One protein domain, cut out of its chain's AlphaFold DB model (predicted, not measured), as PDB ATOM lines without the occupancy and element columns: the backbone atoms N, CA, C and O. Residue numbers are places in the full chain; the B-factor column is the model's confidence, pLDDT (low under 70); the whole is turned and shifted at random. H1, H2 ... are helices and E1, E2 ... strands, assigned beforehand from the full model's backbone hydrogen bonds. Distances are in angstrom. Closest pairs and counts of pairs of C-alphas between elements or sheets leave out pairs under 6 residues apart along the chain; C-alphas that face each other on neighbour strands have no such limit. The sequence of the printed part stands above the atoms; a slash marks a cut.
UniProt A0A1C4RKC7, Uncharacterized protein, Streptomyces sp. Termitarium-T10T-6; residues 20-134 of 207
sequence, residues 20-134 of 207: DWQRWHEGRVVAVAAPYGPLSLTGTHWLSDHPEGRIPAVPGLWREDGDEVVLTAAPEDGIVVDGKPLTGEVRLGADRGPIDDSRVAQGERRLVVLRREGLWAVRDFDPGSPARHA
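AT A GLANCE: This is residues 20 to 134 of the 207 residues of an uncharacterized protein of Streptomyces sp. Termitarium-T10T-6 (UniProt A0A1C4RKC7). Two antiparallel sheets stand face to face as a small sandwich, a strongly twisted sheet of five strands against a smaller one of three, and from this body residues 20 to 30 of helix H1 stick out as a free arm. The short helix H2, near edge strand E1, only grazes the larger sheet. The printed part has 115 residues, with two named helices and eight named strands in the order H1 E1 E2 E3 E4 E5 E6 E7 E8 H2; the sheets run E1 - E8 - E7 - E6 - E4 and E2 - E3 - E5, and the class is mixed, helices and strands. The whole is compact, with a radius of gyration of the C-alphas of 15.2 A, yet its outline is elongated, 50 by 32 by 23 A, and the arm adds to its length: without it the body spans 37 by 32 by 24 A.

IN THESE COORDINATES: In the larger sheet, E1 is residues 41 to 46, 14.2 A from first to last C-alpha, and E8 is residues 119 to 125, 19.2 A. E7, the longest strand, is residues 109 to 116 and measures 21.6 A, from C-alpha 109 at (125.999, 153.634, 152.611) to C-alpha 116 at (136.347, 144.888, 169.396). E6 is residues 104 to 106, 7.1 A, and E4 is residues 79 to 81, 6.7 A. In the smaller sheet, E2 is residues 61 to 65, 12.6 A, E3 is residues 68 to 73, 16.2 A, and E5 is residues 88 to 92, 13.3 A. H1 is residues 20 to 32, 18.0 A, and begins with C-alpha 20 at (121.721, 174.803, 178.625). H2 is residues 130 to 133, 5.0 A, and ends with C-alpha 133 at (113.338, 158.899, 158.446).

HOW THE PARTS SIT: In the larger sheet, whose edge strands are E1 and E4, E8 and E7 are a hairpin at 158 degrees, with N 112 and O 123 2.8 A apart. E7 and E6 are also a hairpin, with N 111 and O 104 at 2.9 A; E6, E7 and E8 form a meander, each strand the antiparallel neighbour of the one before. E1 is antiparallel to E8, with N 45 and O 122 at 2.8 A, and E4 to E6, with N 80 and O 105 at 2.9 A. In the other sheet, the hairpin of E2 and E3 has N 63 and O 70 at 2.9 A, and E3 and E5 have N 71 and O 90 at 2.9 A. In the sandwich, two sheets face to face, the facing parts are 9.7 A centre to centre, the best planes are 19 degrees apart and the strands stand at 39 degrees. Across it, the closest C-alphas of E2 and E8 are those of Glu 64 and Trp 120, 6.9 A apart. H1 is not on either sheet and is only just apart from H2, their closest C-alphas being 8.4 A apart. H2 only grazes the larger sheet, with residues 130 to 132. Each O i to N i+4 pair of H1 is within hydrogen-bond range; H2 is too short for such a pair.

THE WHOLE: The two C-alphas farthest apart are those of Asp 20 and Gly 88, 51.5 A. The printed part has no cut. The links E1 to E2, with 14 residues, and E5 to E6, with 11, are long. Residues 84 to 85, in the short link E4 to E5, pair antiparallel with residues 80 to 81 of E4. The mean pLDDT of the printed part is 96.8, and no printed residue is under 70.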
ATOM      1  N   ASP A  20     120.651 175.763 178.908       91.12
ATOM      2  CA  ASP A  20     121.721 174.803 178.625       91.12
ATOM      3  C   ASP A  20     121.155 173.406 178.380       91.12
ATOM      4  O   ASP A  20     121.523 172.760 177.398       91.12
ATOM      5  N   TRP A  21     120.209 172.967 179.215       91.62
ATOM      6  CA  TRP A  21     119.508 171.702 179.018       91.62
ATOM      7  C   TRP A  21     118.747 171.673 177.685       91.62
ATOM      8  O   TRP A  21     118.860 170.695 176.950       91.62
ATOM      9  N   GLN A  22     118.035 172.751 177.333       93.25
ATOM     10  CA  GLN A  22     117.329 172.859 176.048       93.25
ATOM     11  C   GLN A  22     118.300 172.766 174.864       93.25
ATOM     12  O   GLN A  22     118.111 171.925 173.988       93.25
ATOM     13  N   ARG A  23     119.387 173.551 174.876       94.75
ATOM     14  CA  ARG A  23     120.423 173.509 173.830       94.75
ATOM     15  C   ARG A  23     121.053 172.130 173.697       94.75
ATOM     16  O   ARG A  23     121.270 171.648 172.587       94.75
ATOM     17  N   TRP A  24     121.362 171.493 174.823       93.81
ATOM     18  CA  TRP A  24     121.877 170.131 174.831       93.81
ATOM     19  C   TRP A  24     120.872 169.164 174.206       93.81
ATOM     20  O   TRP A  24     121.254 168.358 173.358       93.81
ATOM     21  N   HIS A  25     119.600 169.251 174.592       94.69
ATOM     22  CA  HIS A  25     118.552 168.368 174.100       94.69
ATOM     23  C   HIS A  25     118.369 168.510 172.585       94.69
ATOM     24  O   HIS A  25     118.438 167.515 171.862       94.69
ATOM     25  N   GLU A  26     118.243 169.742 172.092       95.31
ATOM     26  CA  GLU A  26     118.167 170.056 170.661       95.31
ATOM     27  C   GLU A  26     119.402 169.540 169.911       95.31
ATOM     28  O   GLU A  26     119.282 168.841 168.901       95.31
ATOM     29  N   GLY A  27     120.600 169.792 170.448       96.56
ATOM     30  CA  GLY A  27     121.848 169.284 169.881       96.56
ATOM     31  C   GLY A  27     121.893 167.754 169.820       96.56
ATOM     32  O   GLY A  27     122.385 167.183 168.845       96.56
ATOM     33  N   ARG A  28     121.339 167.062 170.822       96.44
ATOM     34  CA  ARG A  28     121.244 165.595 170.840       96.44
ATOM     35  C   ARG A  28     120.256 165.067 169.810       96.44
ATOM     36  O   ARG A  28     120.596 164.091 169.145       96.44
ATOM     37  N   VAL A  29     119.092 165.699 169.652       97.19
ATOM     38  CA  VAL A  29     118.111 165.341 168.611       97.19
ATOM     39  C   VAL A  29     118.764 165.421 167.228       97.19
ATOM     40  O   VAL A  29     118.718 164.449 166.472       97.19
ATOM     41  N   VAL A  30     119.465 166.522 166.938       96.81
ATOM     42  CA  VAL A  30     120.183 166.711 165.666       96.81
ATOM     43  C   VAL A  30     121.288 165.669 165.481       96.81
ATOM     44  O   VAL A  30     121.367 165.038 164.428       96.81
ATOM     45  N   ALA A  31     122.126 165.441 166.496       96.44
ATOM     46  CA  ALA A  31     123.245 164.503 166.397       96.44
ATOM     47  C   ALA A  31     122.788 163.050 166.186       96.44
ATOM     48  O   ALA A  31     123.413 162.299 165.438       96.44
ATOM     49  N   VAL A  32     121.688 162.646 166.830       97.06
ATOM     50  CA  VAL A  32     121.110 161.302 166.690       97.06
ATOM     51  C   VAL A  32     120.551 161.078 165.278       97.06
ATOM     52  O   VAL A  32     120.714 159.984 164.731       97.06
ATOM     53  N   ALA A  33     119.970 162.120 164.678       97.06
ATOM     54  CA  ALA A  33     119.384 162.113 163.336       97.06
ATOM     55  C   ALA A  33     120.346 162.545 162.208       97.06
ATOM     56  O   ALA A  33     119.927 162.670 161.051       97.06
ATOM     57  N   ALA A  34     121.627 162.784 162.498       97.31
ATOM     58  CA  ALA A  34     122.621 163.118 161.477       97.31
ATOM     59  C   ALA A  34     122.725 161.997 160.411       97.31
ATOM     60  O   ALA A  34     122.429 160.843 160.731       97.31
ATOM     61  N   PRO A  35     123.144 162.289 159.160       97.06
ATOM     62  CA  PRO A  35     123.205 161.294 158.078       97.06
ATOM     63  C   PRO A  35     123.956 160.009 158.440       97.06
ATOM     64  O   PRO A  35     123.481 158.929 158.123       97.06
ATOM     65  N   TYR A  36     125.063 160.126 159.175       97.50
ATOM     66  CA  TYR A  36     125.828 158.992 159.706       97.50
ATOM     67  C   TYR A  36     125.777 158.922 161.243       97.50
ATOM     68  O   TYR A  36     126.696 158.442 161.906       97.50
ATOM     69  N   GLY A  37     124.704 159.461 161.828       96.69
ATOM     70  CA  GLY A  37     124.441 159.425 163.264       96.69
ATOM     71  C   GLY A  37     123.919 158.062 163.731       96.69
ATOM     72  O   GLY A  37     123.666 157.174 162.918       96.69
ATOM     73  N   PRO A  38     123.702 157.873 165.042       97.44
ATOM     74  CA  PRO A  38     123.209 156.624 165.621       97.44
ATOM     75  C   PRO A  38     122.027 155.966 164.895       97.44
ATOM     76  O   PRO A  38     122.021 154.747 164.762       97.44
ATOM     77  N   LEU A  39     121.050 156.741 164.410       97.94
ATOM     78  CA  LEU A  39     119.873 156.179 163.733       97.94
ATOM     79  C   LEU A  39     120.138 155.681 162.315       97.94
ATOM     80  O   LEU A  39     119.306 154.955 161.786       97.94
ATOM     81  N   SER A  40     121.275 156.044 161.721       98.12
ATOM     82  CA  SER A  40     121.698 155.506 160.428       98.12
ATOM     83  C   SER A  40     122.281 154.097 160.525       98.12
ATOM     84  O   SER A  40     122.384 153.417 159.513       98.12
ATOM     85  N   LEU A  41     122.636 153.619 161.725       98.06
ATOM     86  CA  LEU A  41     123.144 152.262 161.916       98.06
ATOM     87  C   LEU A  41     122.016 151.238 161.717       98.06
ATOM     88  O   LEU A  41     121.169 151.054 162.592       98.06
ATOM     89  N   THR A  42     122.037 150.533 160.592       97.56
ATOM     90  CA  THR A  42     121.067 149.481 160.244       97.56
ATOM     91  C   THR A  42     121.497 148.108 160.751       97.56
ATOM     92  O   THR A  42     120.645 147.255 161.007       97.56
ATOM     93  N   GLY A  43     122.802 147.888 160.952       96.81
ATOM     94  CA  GLY A  43     123.316 146.598 161.398       96.81
ATOM     95  C   GLY A  43     124.732 146.641 161.967       96.81
ATOM     96  O   GLY A  43     125.584 147.420 161.549       96.81
ATOM     97  N   THR A  44     124.994 145.775 162.948       97.69
ATOM     98  CA  THR A  44     126.352 145.398 163.371       97.69
ATOM     99  C   THR A  44     126.490 143.896 163.172       97.69
ATOM    100  O   THR A  44     125.790 143.126 163.828       97.69
ATOM    101  N   HIS A  45     127.386 143.495 162.277       97.94
ATOM    102  CA  HIS A  45     127.546 142.115 161.837       97.94
ATOM    103  C   HIS A  45     128.906 141.590 162.273       97.94
ATOM    104  O   HIS A  45     129.935 142.031 161.764       97.94
ATOM    105  N   TRP A  46     128.922 140.667 163.229       97.75
ATOM    106  CA  TRP A  46     130.150 140.005 163.663       97.75
ATOM    107  C   TRP A  46     130.539 138.937 162.646       97.75
ATOM    108  O   TRP A  46     129.725 138.072 162.323       97.75
ATOM    109  N   LEU A  47     131.777 138.964 162.147       97.75
ATOM    110  CA  LEU A  47     132.206 138.022 161.103       97.75
ATOM    111  C   LEU A  47     132.197 136.566 161.588       97.75
ATOM    112  O   LEU A  47     131.940 135.656 160.807       97.75
ATOM    113  N   SER A  48     132.373 136.345 162.892       96.19
ATOM    114  CA  SER A  48     132.258 135.021 163.515       96.19
ATOM    115  C   SER A  48     130.871 134.383 163.369       96.19
ATOM    116  O   SER A  48     130.758 133.160 163.433       96.19
ATOM    117  N   ASP A  49     129.821 135.190 163.184       97.00
ATOM    118  CA  ASP A  49     128.453 134.706 162.960       97.00
ATOM    119  C   ASP A  49     128.185 134.368 161.480       97.00
ATOM    120  O   ASP A  49     127.166 133.749 161.169       97.00
ATOM    121  N   HIS A  50     129.109 134.734 160.584       96.62
ATOM    122  CA  HIS A  50     129.026 134.583 159.129       96.62
ATOM    123  C   HIS A  50     130.304 133.920 158.571       96.62
ATOM    124  O   HIS A  50     131.041 134.551 157.813       96.62
ATOM    125  N   PRO A  51     130.614 132.656 158.930       94.31
ATOM    126  CA  PRO A  51     131.878 132.001 158.565       94.31
ATOM    127  C   PRO A  51     132.082 131.824 157.051       94.31
ATOM    128  O   PRO A  51     133.214 131.758 156.575       94.31
ATOM    129  N   GLU A  52     131.001 131.760 156.275       95.12
ATOM    130  CA  GLU A  52     131.015 131.762 154.809       95.12
ATOM    131  C   GLU A  52     131.316 133.144 154.198       95.12
ATOM    132  O   GLU A  52     131.524 133.263 152.992       95.12
ATOM    133  N   GLY A  53     131.324 134.185 155.030       96.44
ATOM    134  CA  GLY A  53     131.578 135.578 154.687       96.44
ATOM    135  C   GLY A  53     130.403 136.329 154.069       96.44
ATOM    136  O   GLY A  53     130.531 137.503 153.727       96.44
ATOM    137  N   ARG A  54     129.237 135.692 153.932       97.69
ATOM    138  CA  ARG A  54     128.036 136.342 153.408       97.69
ATOM    139  C   ARG A  54     127.223 136.956 154.542       97.69
ATOM    140  O   ARG A  54     126.595 136.254 155.330       97.69
ATOM    141  N   ILE A  55     127.185 138.280 154.575       97.31
ATOM    142  CA  ILE A  55     126.408 139.036 155.554       97.31
ATOM    143  C   ILE A  55     125.052 139.418 154.928       97.31
ATOM    144  O   ILE A  55     125.014 139.935 153.810       97.31
ATOM    145  N   PRO A  56     123.911 139.176 155.600       93.00
ATOM    146  CA  PRO A  56     122.606 139.590 155.093       93.00
ATOM    147  C   PRO A  56     122.541 141.100 154.833       93.00
ATOM    148  O   PRO A  56     122.901 141.889 155.697       93.00
ATOM    149  N   ALA A  57     122.038 141.484 153.655       91.38
ATOM    150  CA  ALA A  57     121.866 142.875 153.212       91.38
ATOM    151  C   ALA A  57     123.152 143.726 153.099       91.38
ATOM    152  O   ALA A  57     123.061 144.912 152.770       91.38
ATOM    153  N   VAL A  58     124.337 143.135 153.281       97.00
ATOM    154  CA  VAL A  58     125.630 143.791 153.047       97.00
ATOM    155  C   VAL A  58     126.285 143.147 151.817       97.00
ATOM    156  O   VAL A  58     126.443 141.926 151.795       97.00
ATOM    157  N   PRO A  59     126.619 143.926 150.773       96.62
ATOM    158  CA  PRO A  59     127.197 143.392 149.543       96.62
ATOM    159  C   PRO A  59     128.632 142.884 149.746       96.62
ATOM    160  O   PRO A  59     129.319 143.282 150.693       96.62
ATOM    161  N   GLY A  60     129.089 142.026 148.833       97.31
ATOM    162  CA  GLY A  60     130.402 141.383 148.897       97.31
ATOM    163  C   GLY A  60     130.500 140.209 149.882       97.31
ATOM    164  O   GLY A  60     129.545 139.824 150.562       97.31
ATOM    165  N   LEU A  61     131.691 139.615 149.934       98.19
ATOM    166  CA  LEU A  61     132.075 138.547 150.853       98.19
ATOM    167  C   LEU A  61     133.134 139.065 151.824       98.19
ATOM    168  O   LEU A  61     134.167 139.573 151.400       98.19
ATOM    169  N   TRP A  62     132.879 138.895 153.116       98.44
ATOM    170  CA  TRP A  62     133.656 139.457 154.214       98.44
ATOM    171  C   TRP A  62     134.235 138.342 155.070       98.44
ATOM    172  O   TRP A  62     133.494 137.606 155.716       98.44
ATOM    173  N   ARG A  63     135.555 138.204 155.110       97.81
ATOM    174  CA  ARG A  63     136.217 137.139 155.870       97.81
ATOM    175  C   ARG A  63     137.279 137.700 156.790       97.81
ATOM    176  O   ARG A  63     137.991 138.620 156.418       97.81
ATOM    177  N   GLU A  64     137.419 137.116 157.971       96.75
ATOM    178  CA  GLU A  64     138.583 137.387 158.811       96.75
ATOM    179  C   GLU A  64     139.836 136.701 158.242       96.75
ATOM    180  O   GLU A  64     139.781 135.551 157.794       96.75
ATOM    181  N   ASP A  65     140.960 137.413 158.268       95.50
ATOM    182  CA  ASP A  65     142.298 136.907 157.947       95.50
ATOM    183  C   ASP A  65     143.282 137.454 158.994       95.50
ATOM    184  O   ASP A  65     143.937 138.482 158.818       95.50
ATOM    185  N   GLY A  66     143.299 136.810 160.165       92.38
ATOM    186  CA  GLY A  66     144.125 137.216 161.302       92.38
ATOM    187  C   GLY A  66     143.794 138.621 161.820       92.38
ATOM    188  O   GLY A  66     142.766 138.843 162.468       92.38
ATOM    189  N   ASP A  67     144.701 139.564 161.568       93.69
ATOM    190  CA  ASP A  67     144.596 140.963 162.001       93.69
ATOM    191  C   ASP A  67     143.998 141.889 160.928       93.69
ATOM    192  O   ASP A  67     144.018 143.112 161.093       93.69
ATOM    193  N   GLU A  68     143.417 141.319 159.875       96.94
ATOM    194  CA  GLU A  68     142.728 142.046 158.811       96.94
ATOM    195  C   GLU A  68     141.397 141.375 158.438       96.94
ATOM    196  O   GLU A  68     141.095 140.240 158.821       96.94
ATOM    197  N   VAL A  69     140.595 142.105 157.671       98.19
ATOM    198  CA  VAL A  69     139.384 141.621 157.011       98.19
ATOM    199  C   VAL A  69     139.618 141.616 155.509       98.19
ATOM    200  O   VAL A  69     140.050 142.609 154.926       98.19
ATOM    201  N   VAL A  70     139.308 140.496 154.875       98.44
ATOM    202  CA  VAL A  70     139.325 140.330 153.429       98.44
ATOM    203  C   VAL A  70     137.921 140.583 152.896       98.44
ATOM    204  O   VAL A  70     136.976 139.889 153.277       98.44
ATOM    205  N   LEU A  71     137.798 141.572 152.015       98.62
ATOM    206  CA  LEU A  71     136.578 141.874 151.276       98.62
ATOM    207  C   LEU A  71     136.755 141.458 149.818       98.62
ATOM    208  O   LEU A  71     137.641 141.967 149.132       98.62
ATOM    209  N   THR A  72     135.887 140.574 149.335       98.50
ATOM    210  CA  THR A  72     135.773 140.231 147.915       98.50
ATOM    211  C   THR A  72     134.469 140.780 147.345       98.50
ATOM    212  O   THR A  72     133.411 140.545 147.924       98.50
ATOM    213  N   ALA A  73     134.523 141.478 146.212       98.00
ATOM    214  CA  ALA A  73     133.349 142.065 145.566       98.00
ATOM    215  C   ALA A  73     133.384 141.902 144.042       98.00
ATOM    216  O   ALA A  73     134.454 141.934 143.422       98.00
ATOM    217  N   ALA A  74     132.210 141.759 143.439       97.12
ATOM    218  CA  ALA A  74     132.015 141.824 141.997       97.12
ATOM    219  C   ALA A  74     131.606 143.252 141.567       97.12
ATOM    220  O   ALA A  74     131.140 144.029 142.402       97.12
ATOM    221  N   PRO A  75     131.750 143.631 140.283       96.19
ATOM    222  CA  PRO A  75     131.347 144.960 139.809       96.19
ATOM    223  C   PRO A  75     129.883 145.308 140.131       96.19
ATOM    224  O   PRO A  75     129.571 146.448 140.470       96.19
ATOM    225  N   GLU A  76     128.990 144.320 140.063       96.56
ATOM    226  CA  GLU A  76     127.563 144.445 140.366       96.56
ATOM    227  C   GLU A  76     127.248 144.726 141.843       96.56
ATOM    228  O   GLU A  76     126.169 145.242 142.139       96.56
ATOM    229  N   ASP A  77     128.178 144.451 142.765       96.94
ATOM    230  CA  ASP A  77     128.020 144.791 144.184       96.94
ATOM    231  C   ASP A  77     128.090 146.314 144.416       96.94
ATOM    232  O   ASP A  77     127.618 146.814 145.440       96.94
ATOM    233  N   GLY A  78     128.677 147.067 143.472       97.44
ATOM    234  CA  GLY A  78     128.765 148.529 143.532       97.44
ATOM    235  C   GLY A  78     129.610 149.056 144.695       97.44
ATOM    236  O   GLY A  78     129.393 150.179 145.155       97.44
ATOM    237  N   ILE A  79     130.542 148.241 145.197       98.31
ATOM    238  CA  ILE A  79     131.419 148.605 146.311       98.31
ATOM    239  C   ILE A  79     132.533 149.528 145.820       98.31
ATOM    240  O   ILE A  79     133.186 149.276 144.808       98.31
ATOM    241  N   VAL A  80     132.780 150.583 146.586       98.50
ATOM    242  CA  VAL A  80     133.881 151.523 146.406       98.50
ATOM    243  C   VAL A  80     134.776 151.449 147.636       98.50
ATOM    244  O   VAL A  80     134.281 151.504 148.761       98.50
ATOM    245  N   VAL A  81     136.087 151.340 147.423       98.31
ATOM    246  CA  VAL A  81     137.099 151.364 148.483       98.31
ATOM    247  C   VAL A  81     138.072 152.506 148.242       98.31
ATOM    248  O   VAL A  81     138.642 152.616 147.156       98.31
ATOM    249  N   ASP A  82     138.237 153.382 149.235       96.75
ATOM    250  CA  ASP A  82     139.092 154.577 149.164       96.75
ATOM    251  C   ASP A  82     138.816 155.420 147.894       96.75
ATOM    252  O   ASP A  82     139.723 155.883 147.197       96.75
ATOM    253  N   GLY A  83     137.531 155.562 147.543       96.06
ATOM    254  CA  GLY A  83     137.066 156.315 146.373       96.06
ATOM    255  C   GLY A  83     137.201 155.601 145.021       96.06
ATOM    256  O   GLY A  83     136.866 156.192 143.994       96.06
ATOM    257  N   LYS A  84     137.658 154.343 144.983       97.69
ATOM    258  CA  LYS A  84     137.805 153.555 143.747       97.69
ATOM    259  C   LYS A  84     136.838 152.369 143.715       97.69
ATOM    260  O   LYS A  84     136.747 151.662 144.717       97.69
ATOM    261  N   PRO A  85     136.142 152.104 142.595       98.00
ATOM    262  CA  PRO A  85     135.337 150.894 142.455       98.00
ATOM    263  C   PRO A  85     136.174 149.638 142.714       98.00
ATOM    264  O   PRO A  85     137.278 149.505 142.180       98.00
ATOM    265  N   LEU A  86     135.652 148.730 143.534       98.19
ATOM    266  CA  LEU A  86     136.290 147.460 143.852       98.19
ATOM    267  C   LEU A  86     135.798 146.367 142.900       98.19
ATOM    268  O   LEU A  86     134.608 146.210 142.645       98.19
ATOM    269  N   THR A  87     136.734 145.570 142.399       97.62
ATOM    270  CA  THR A  87     136.461 144.300 141.723       97.62
ATOM    271  C   THR A  87     137.558 143.322 142.119       97.62
ATOM    272  O   THR A  87     138.740 143.626 141.961       97.62
ATOM    273  N   GLY A  88     137.179 142.161 142.647       97.50
ATOM    274  CA  GLY A  88     138.109 141.211 143.249       97.50
ATOM    275  C   GLY A  88     138.268 141.444 144.749       97.50
ATOM    276  O   GLY A  88     137.287 141.701 145.438       97.50
ATOM    277  N   GLU A  89     139.490 141.299 145.257       98.06
ATOM    278  CA  GLU A  89     139.788 141.233 146.692       98.06
ATOM    279  C   GLU A  89     140.550 142.467 147.198       98.06
ATOM    280  O   GLU A  89     141.441 142.983 146.521       98.06
ATOM    281  N   VAL A  90     140.248 142.897 148.425       98.38
ATOM    282  CA  VAL A  90     141.020 143.893 149.177       98.38
ATOM    283  C   VAL A  90     141.155 143.487 150.647       98.38
ATOM    284  O   VAL A  90     140.264 142.859 151.217       98.38
ATOM    285  N   ARG A  91     142.272 143.877 151.270       98.25
ATOM    286  CA  ARG A  91     142.516 143.732 152.711       98.25
ATOM    287  C   ARG A  91     142.246 145.042 153.444       98.25
ATOM    288  O   ARG A  91     142.663 146.121 153.012       98.25
ATOM    289  N   LEU A  92     141.527 144.937 154.551       98.06
ATOM    290  CA  LEU A  92     141.029 146.053 155.337       98.06
ATOM    291  C   LEU A  92     141.432 145.869 156.799       98.06
ATOM    292  O   LEU A  92     141.139 144.851 157.420       98.06
ATOM    293  N   GLY A  93     142.072 146.888 157.365       97.56
ATOM    294  CA  GLY A  93     142.151 147.044 158.812       97.56
ATOM    295  C   GLY A  93     140.878 147.684 159.369       97.56
ATOM    296  O   GLY A  93     140.007 148.118 158.620       97.56
ATOM    297  N   ALA A  94     140.803 147.796 160.697       97.62
ATOM    298  CA  ALA A  94     139.738 148.555 161.345       97.62
ATOM    299  C   ALA A  94     139.808 150.039 160.956       97.62
ATOM    300  O   ALA A  94     140.877 150.656 161.051       97.62
ATOM    301  N   ASP A  95     138.664 150.610 160.593       97.44
ATOM    302  CA  ASP A  95     138.501 152.041 160.391       97.44
ATOM    303  C   ASP A  95     138.755 152.791 161.706       97.44
ATOM    304  O   ASP A  95     138.371 152.356 162.798       97.44
ATOM    305  N   ARG A  96     139.446 153.929 161.603       94.25
ATOM    306  CA  ARG A  96     139.822 154.771 162.755       94.25
ATOM    307  C   ARG A  96     139.291 156.198 162.662       94.25
ATOM    308  O   ARG A  96     139.432 156.950 163.623       94.25
ATOM    309  N   GLY A  97     138.756 156.571 161.504       93.56
ATOM    310  CA  GLY A  97     138.257 157.907 161.219       93.56
ATOM    311  C   GLY A  97     136.763 158.069 161.507       93.56
ATOM    312  O   GLY A  97     136.121 157.162 162.050       93.56
ATOM    313  N   PRO A  98     136.214 159.237 161.145       95.50
ATOM    314  CA  PRO A  98     134.776 159.468 161.061       95.50
ATOM    315  C   PRO A  98     134.064 158.431 160.172       95.50
ATOM    316  O   PRO A  98     134.674 157.807 159.308       95.50
ATOM    317  N   ILE A  99     132.758 158.240 160.381       96.62
ATOM    318  CA  ILE A  99     131.966 157.236 159.642       96.62
ATOM    319  C   ILE A  99     131.810 157.623 158.162       96.62
ATOM    320  O   ILE A  99     131.806 156.756 157.291       96.62
ATOM    321  N   ASP A 100     131.698 158.915 157.869       94.62
ATOM    322  CA  ASP A 100     131.626 159.469 156.515       94.62
ATOM    323  C   ASP A 100     132.887 159.190 155.686       94.62
ATOM    324  O   ASP A 100     132.769 158.978 154.474       94.62
ATOM    325  N   ASP A 101     134.033 159.077 156.362       95.69
ATOM    326  CA  ASP A 101     135.347 158.732 155.806       95.69
ATOM    327  C   ASP A 101     135.622 157.216 155.790       95.69
ATOM    328  O   ASP A 101     136.755 156.796 155.541       95.69
ATOM    329  N   SER A 102     134.615 156.378 156.077       97.56
ATOM    330  CA  SER A 102     134.751 154.918 156.001       97.56
ATOM    331  C   SER A 102     135.366 154.510 154.670       97.56
ATOM    332  O   SER A 102     134.897 154.925 153.604       97.56
ATOM    333  N   ARG A 103     136.385 153.647 154.726       98.00
ATOM    334  CA  ARG A 103     137.106 153.224 153.522       98.00
ATOM    335  C   ARG A 103     136.197 152.531 152.525       98.00
ATOM    336  O   ARG A 103     136.404 152.684 151.327       98.00
ATOM    337  N   VAL A 104     135.212 151.776 153.012       98.50
ATOM    338  CA  VAL A 104     134.263 151.031 152.180       98.50
ATOM    339  C   VAL A 104     132.914 151.745 152.127       98.50
ATOM    340  O   VAL A 104     132.300 152.034 153.160       98.50
ATOM    341  N   ALA A 105     132.429 151.976 150.909       98.38
ATOM    342  CA  ALA A 105     131.137 152.585 150.621       98.38
ATOM    343  C   ALA A 105     130.356 151.789 149.564       98.38
ATOM    344  O   ALA A 105     130.941 151.144 148.693       98.38
ATOM    345  N   GLN A 106     129.028 151.882 149.617       97.62
ATOM    346  CA  GLN A 106     128.125 151.401 148.568       97.62
ATOM    347  C   GLN A 106     127.039 152.458 148.340       97.62
ATOM    348  O   GLN A 106     126.123 152.612 149.145       97.62
ATOM    349  N   GLY A 107     127.178 153.248 147.272       96.56
ATOM    350  CA  GLY A 107     126.394 154.477 147.114       96.56
ATOM    351  C   GLY A 107     126.599 155.424 148.307       96.56
ATOM    352  O   GLY A 107     127.728 155.795 148.633       96.56
ATOM    353  N   GLU A 108     125.511 155.794 148.985       96.75
ATOM    354  CA  GLU A 108     125.567 156.618 150.202       96.75
ATOM    355  C   GLU A 108     125.820 155.807 151.482       96.75
ATOM    356  O   GLU A 108     126.153 156.383 152.513       96.75
ATOM    357  N   ARG A 109     125.727 154.472 151.437       98.06
ATOM    358  CA  ARG A 109     125.999 153.634 152.611       98.06
ATOM    359  C   ARG A 109     127.488 153.610 152.934       98.06
ATOM    360  O   ARG A 109     128.340 153.699 152.041       98.06
ATOM    361  N   ARG A 110     127.806 153.474 154.220       98.56
ATOM    362  CA  ARG A 110     129.172 153.340 154.745       98.56
ATOM    363  C   ARG A 110     129.289 152.018 155.493       98.56
ATOM    364  O   ARG A 110     128.534 151.762 156.428       98.56
ATOM    365  N   LEU A 111     130.226 151.180 155.053       98.44
ATOM    366  CA  LEU A 111     130.486 149.862 155.627       98.44
ATOM    367  C   LEU A 111     131.756 149.947 156.471       98.44
ATOM    368  O   LEU A 111     132.865 149.882 155.947       98.44
ATOM    369  N   VAL A 112     131.581 150.138 157.775       98.50
ATOM    370  CA  VAL A 112     132.676 150.416 158.712       98.50
ATOM    371  C   VAL A 112     133.206 149.109 159.283       98.50
ATOM    372  O   VAL A 112     132.483 148.392 159.987       98.50
ATOM    373  N   VAL A 113     134.477 148.822 159.036       98.31
ATOM    374  CA  VAL A 113     135.183 147.683 159.621       98.31
ATOM    375  C   VAL A 113     135.677 148.070 161.006       98.31
ATOM    376  O   VAL A 113     136.365 149.070 161.193       98.31
ATOM    377  N   LEU A 114     135.368 147.253 162.007       97.62
ATOM    378  CA  LEU A 114     135.833 147.475 163.370       97.62
ATOM    379  C   LEU A 114     136.360 146.195 163.996       97.62
ATOM    380  O   LEU A 114     135.938 145.088 163.658       97.62
ATOM    381  N   ARG A 115     137.239 146.373 164.983       97.19
ATOM    382  CA  ARG A 115     137.704 145.294 165.847       97.19
ATOM    383  C   ARG A 115     137.397 145.625 167.295       97.19
ATOM    384  O   ARG A 115     137.812 146.670 167.798       97.19
ATOM    385  N   ARG A 116     136.694 144.730 167.982       95.81
ATOM    386  CA  ARG A 116     136.347 144.888 169.396       95.81
ATOM    387  C   ARG A 116     136.562 143.578 170.129       95.81
ATOM    388  O   ARG A 116     136.087 142.542 169.689       95.81
ATOM    389  N   GLU A 117     137.289 143.644 171.245       94.00
ATOM    390  CA  GLU A 117     137.559 142.477 172.104       94.00
ATOM    391  C   GLU A 117     138.180 141.297 171.321       94.00
ATOM    392  O   GLU A 117     137.951 140.133 171.623       94.00
ATOM    393  N   GLY A 118     138.979 141.612 170.292       94.25
ATOM    394  CA  GLY A 118     139.627 140.636 169.411       94.25
ATOM    395  C   GLY A 118     138.782 140.170 168.222       94.25
ATOM    396  O   GLY A 118     139.351 139.584 167.306       94.25
ATOM    397  N   LEU A 119     137.483 140.479 168.187       96.44
ATOM    398  CA  LEU A 119     136.550 140.058 167.140       96.44
ATOM    399  C   LEU A 119     136.351 141.137 166.073       96.44
ATOM    400  O   LEU A 119     136.288 142.331 166.387       96.44
ATOM    401  N   TRP A 120     136.211 140.698 164.823       98.31
ATOM    402  CA  TRP A 120     135.913 141.549 163.675       98.31
ATOM    403  C   TRP A 120     134.412 141.727 163.472       98.31
ATOM    404  O   TRP A 120     133.633 140.775 163.584       98.31
ATOM    405  N   ALA A 121     134.015 142.951 163.136       98.06
ATOM    406  CA  ALA A 121     132.651 143.268 162.748       98.06
ATOM    407  C   ALA A 121     132.618 144.267 161.592       98.06
ATOM    408  O   ALA A 121     133.514 145.101 161.449       98.06
ATOM    409  N   VAL A 122     131.534 144.214 160.826       98.44
ATOM    410  CA  VAL A 122     131.171 145.222 159.830       98.44
ATOM    411  C   VAL A 122     129.906 145.914 160.314       98.44
ATOM    412  O   VAL A 122     128.913 145.261 160.646       98.44
ATOM    413  N   ARG A 123     129.942 147.241 160.396       98.31
ATOM    414  CA  ARG A 123     128.757 148.060 160.642       98.31
ATOM    415  C   ARG A 123     128.252 148.643 159.343       98.31
ATOM    416  O   ARG A 123     129.027 149.209 158.584       98.31
ATOM    417  N   ASP A 124     126.953 148.533 159.144       98.31
ATOM    418  CA  ASP A 124     126.255 149.111 158.009       98.31
ATOM    419  C   ASP A 124     125.562 150.397 158.453       98.31
ATOM    420  O   ASP A 124     124.683 150.375 159.320       98.31
ATOM    421  N   PHE A 125     126.015 151.521 157.908       98.50
ATOM    422  CA  PHE A 125     125.407 152.827 158.113       98.50
ATOM    423  C   PHE A 125     124.713 153.271 156.828       98.50
ATOM    424  O   PHE A 125     125.360 153.459 155.795       98.50
ATOM    425  N   ASP A 126     123.402 153.474 156.917       98.06
ATOM    426  CA  ASP A 126     122.538 153.931 155.838       98.06
ATOM    427  C   ASP A 126     121.903 155.294 156.185       98.06
ATOM    428  O   ASP A 126     121.024 155.375 157.060       98.06
ATOM    429  N   PRO A 127     122.301 156.387 155.502       97.69
ATOM    430  CA  PRO A 127     121.678 157.695 155.699       97.69
ATOM    431  C   PRO A 127     120.199 157.715 155.286       97.69
ATOM    432  O   PRO A 127     119.447 158.564 155.784       97.69
ATOM    433  N   GLY A 128     119.776 156.767 154.443       97.25
ATOM    434  CA  GLY A 128     118.394 156.509 154.040       97.25
ATOM    435  C   GLY A 128     117.622 155.566 154.972       97.25
ATOM    436  O   GLY A 128     116.516 155.140 154.635       97.25
ATOM    437  N   SER A 129     118.169 155.222 156.144       97.56
ATOM    438  CA  SER A 129     117.554 154.237 157.043       97.56
ATOM    439  C   SER A 129     116.131 154.623 157.498       97.56
ATOM    440  O   SER A 129     115.875 155.766 157.904       97.56
ATOM    441  N   PRO A 130     115.184 153.662 157.547       96.62
ATOM    442  CA  PRO A 130     113.818 153.931 157.996       96.62
ATOM    443  C   PRO A 130     113.739 154.499 159.416       96.62
ATOM    444  O   PRO A 130     112.901 155.353 159.687       96.62
ATOM    445  N   ALA A 131     114.625 154.059 160.318       96.62
ATOM    446  CA  ALA A 131     114.676 154.549 161.693       96.62
ATOM    447  C   ALA A 131     114.980 156.052 161.750       96.62
ATOM    448  O   ALA A 131     114.334 156.776 162.505       96.62
ATOM    449  N   ARG A 132     115.910 156.532 160.916       97.44
ATOM    450  CA  ARG A 132     116.226 157.957 160.798       97.44
ATOM    451  C   ARG A 132     115.075 158.744 160.175       97.44
ATOM    452  O   ARG A 132     114.732 159.805 160.682       97.44
ATOM    453  N   HIS A 133     114.457 158.224 159.115       96.12
ATOM    454  CA  HIS A 133     113.338 158.899 158.446       96.12
ATOM    455  C   HIS A 133     112.052 158.947 159.281       96.12
ATOM    456  O   HIS A 133     111.249 159.861 159.107       96.12
ATOM    457  N   ALA A 134     111.848 157.985 160.182       96.62
ATOM    458  CA  ALA A 134     110.701 157.950 161.087       96.62
ATOM    459  C   ALA A 134     110.921 158.750 162.386       96.62
ATOM    460  O   ALA A 134     109.983 158.920 163.165       96.62
TER     461      ALA A 134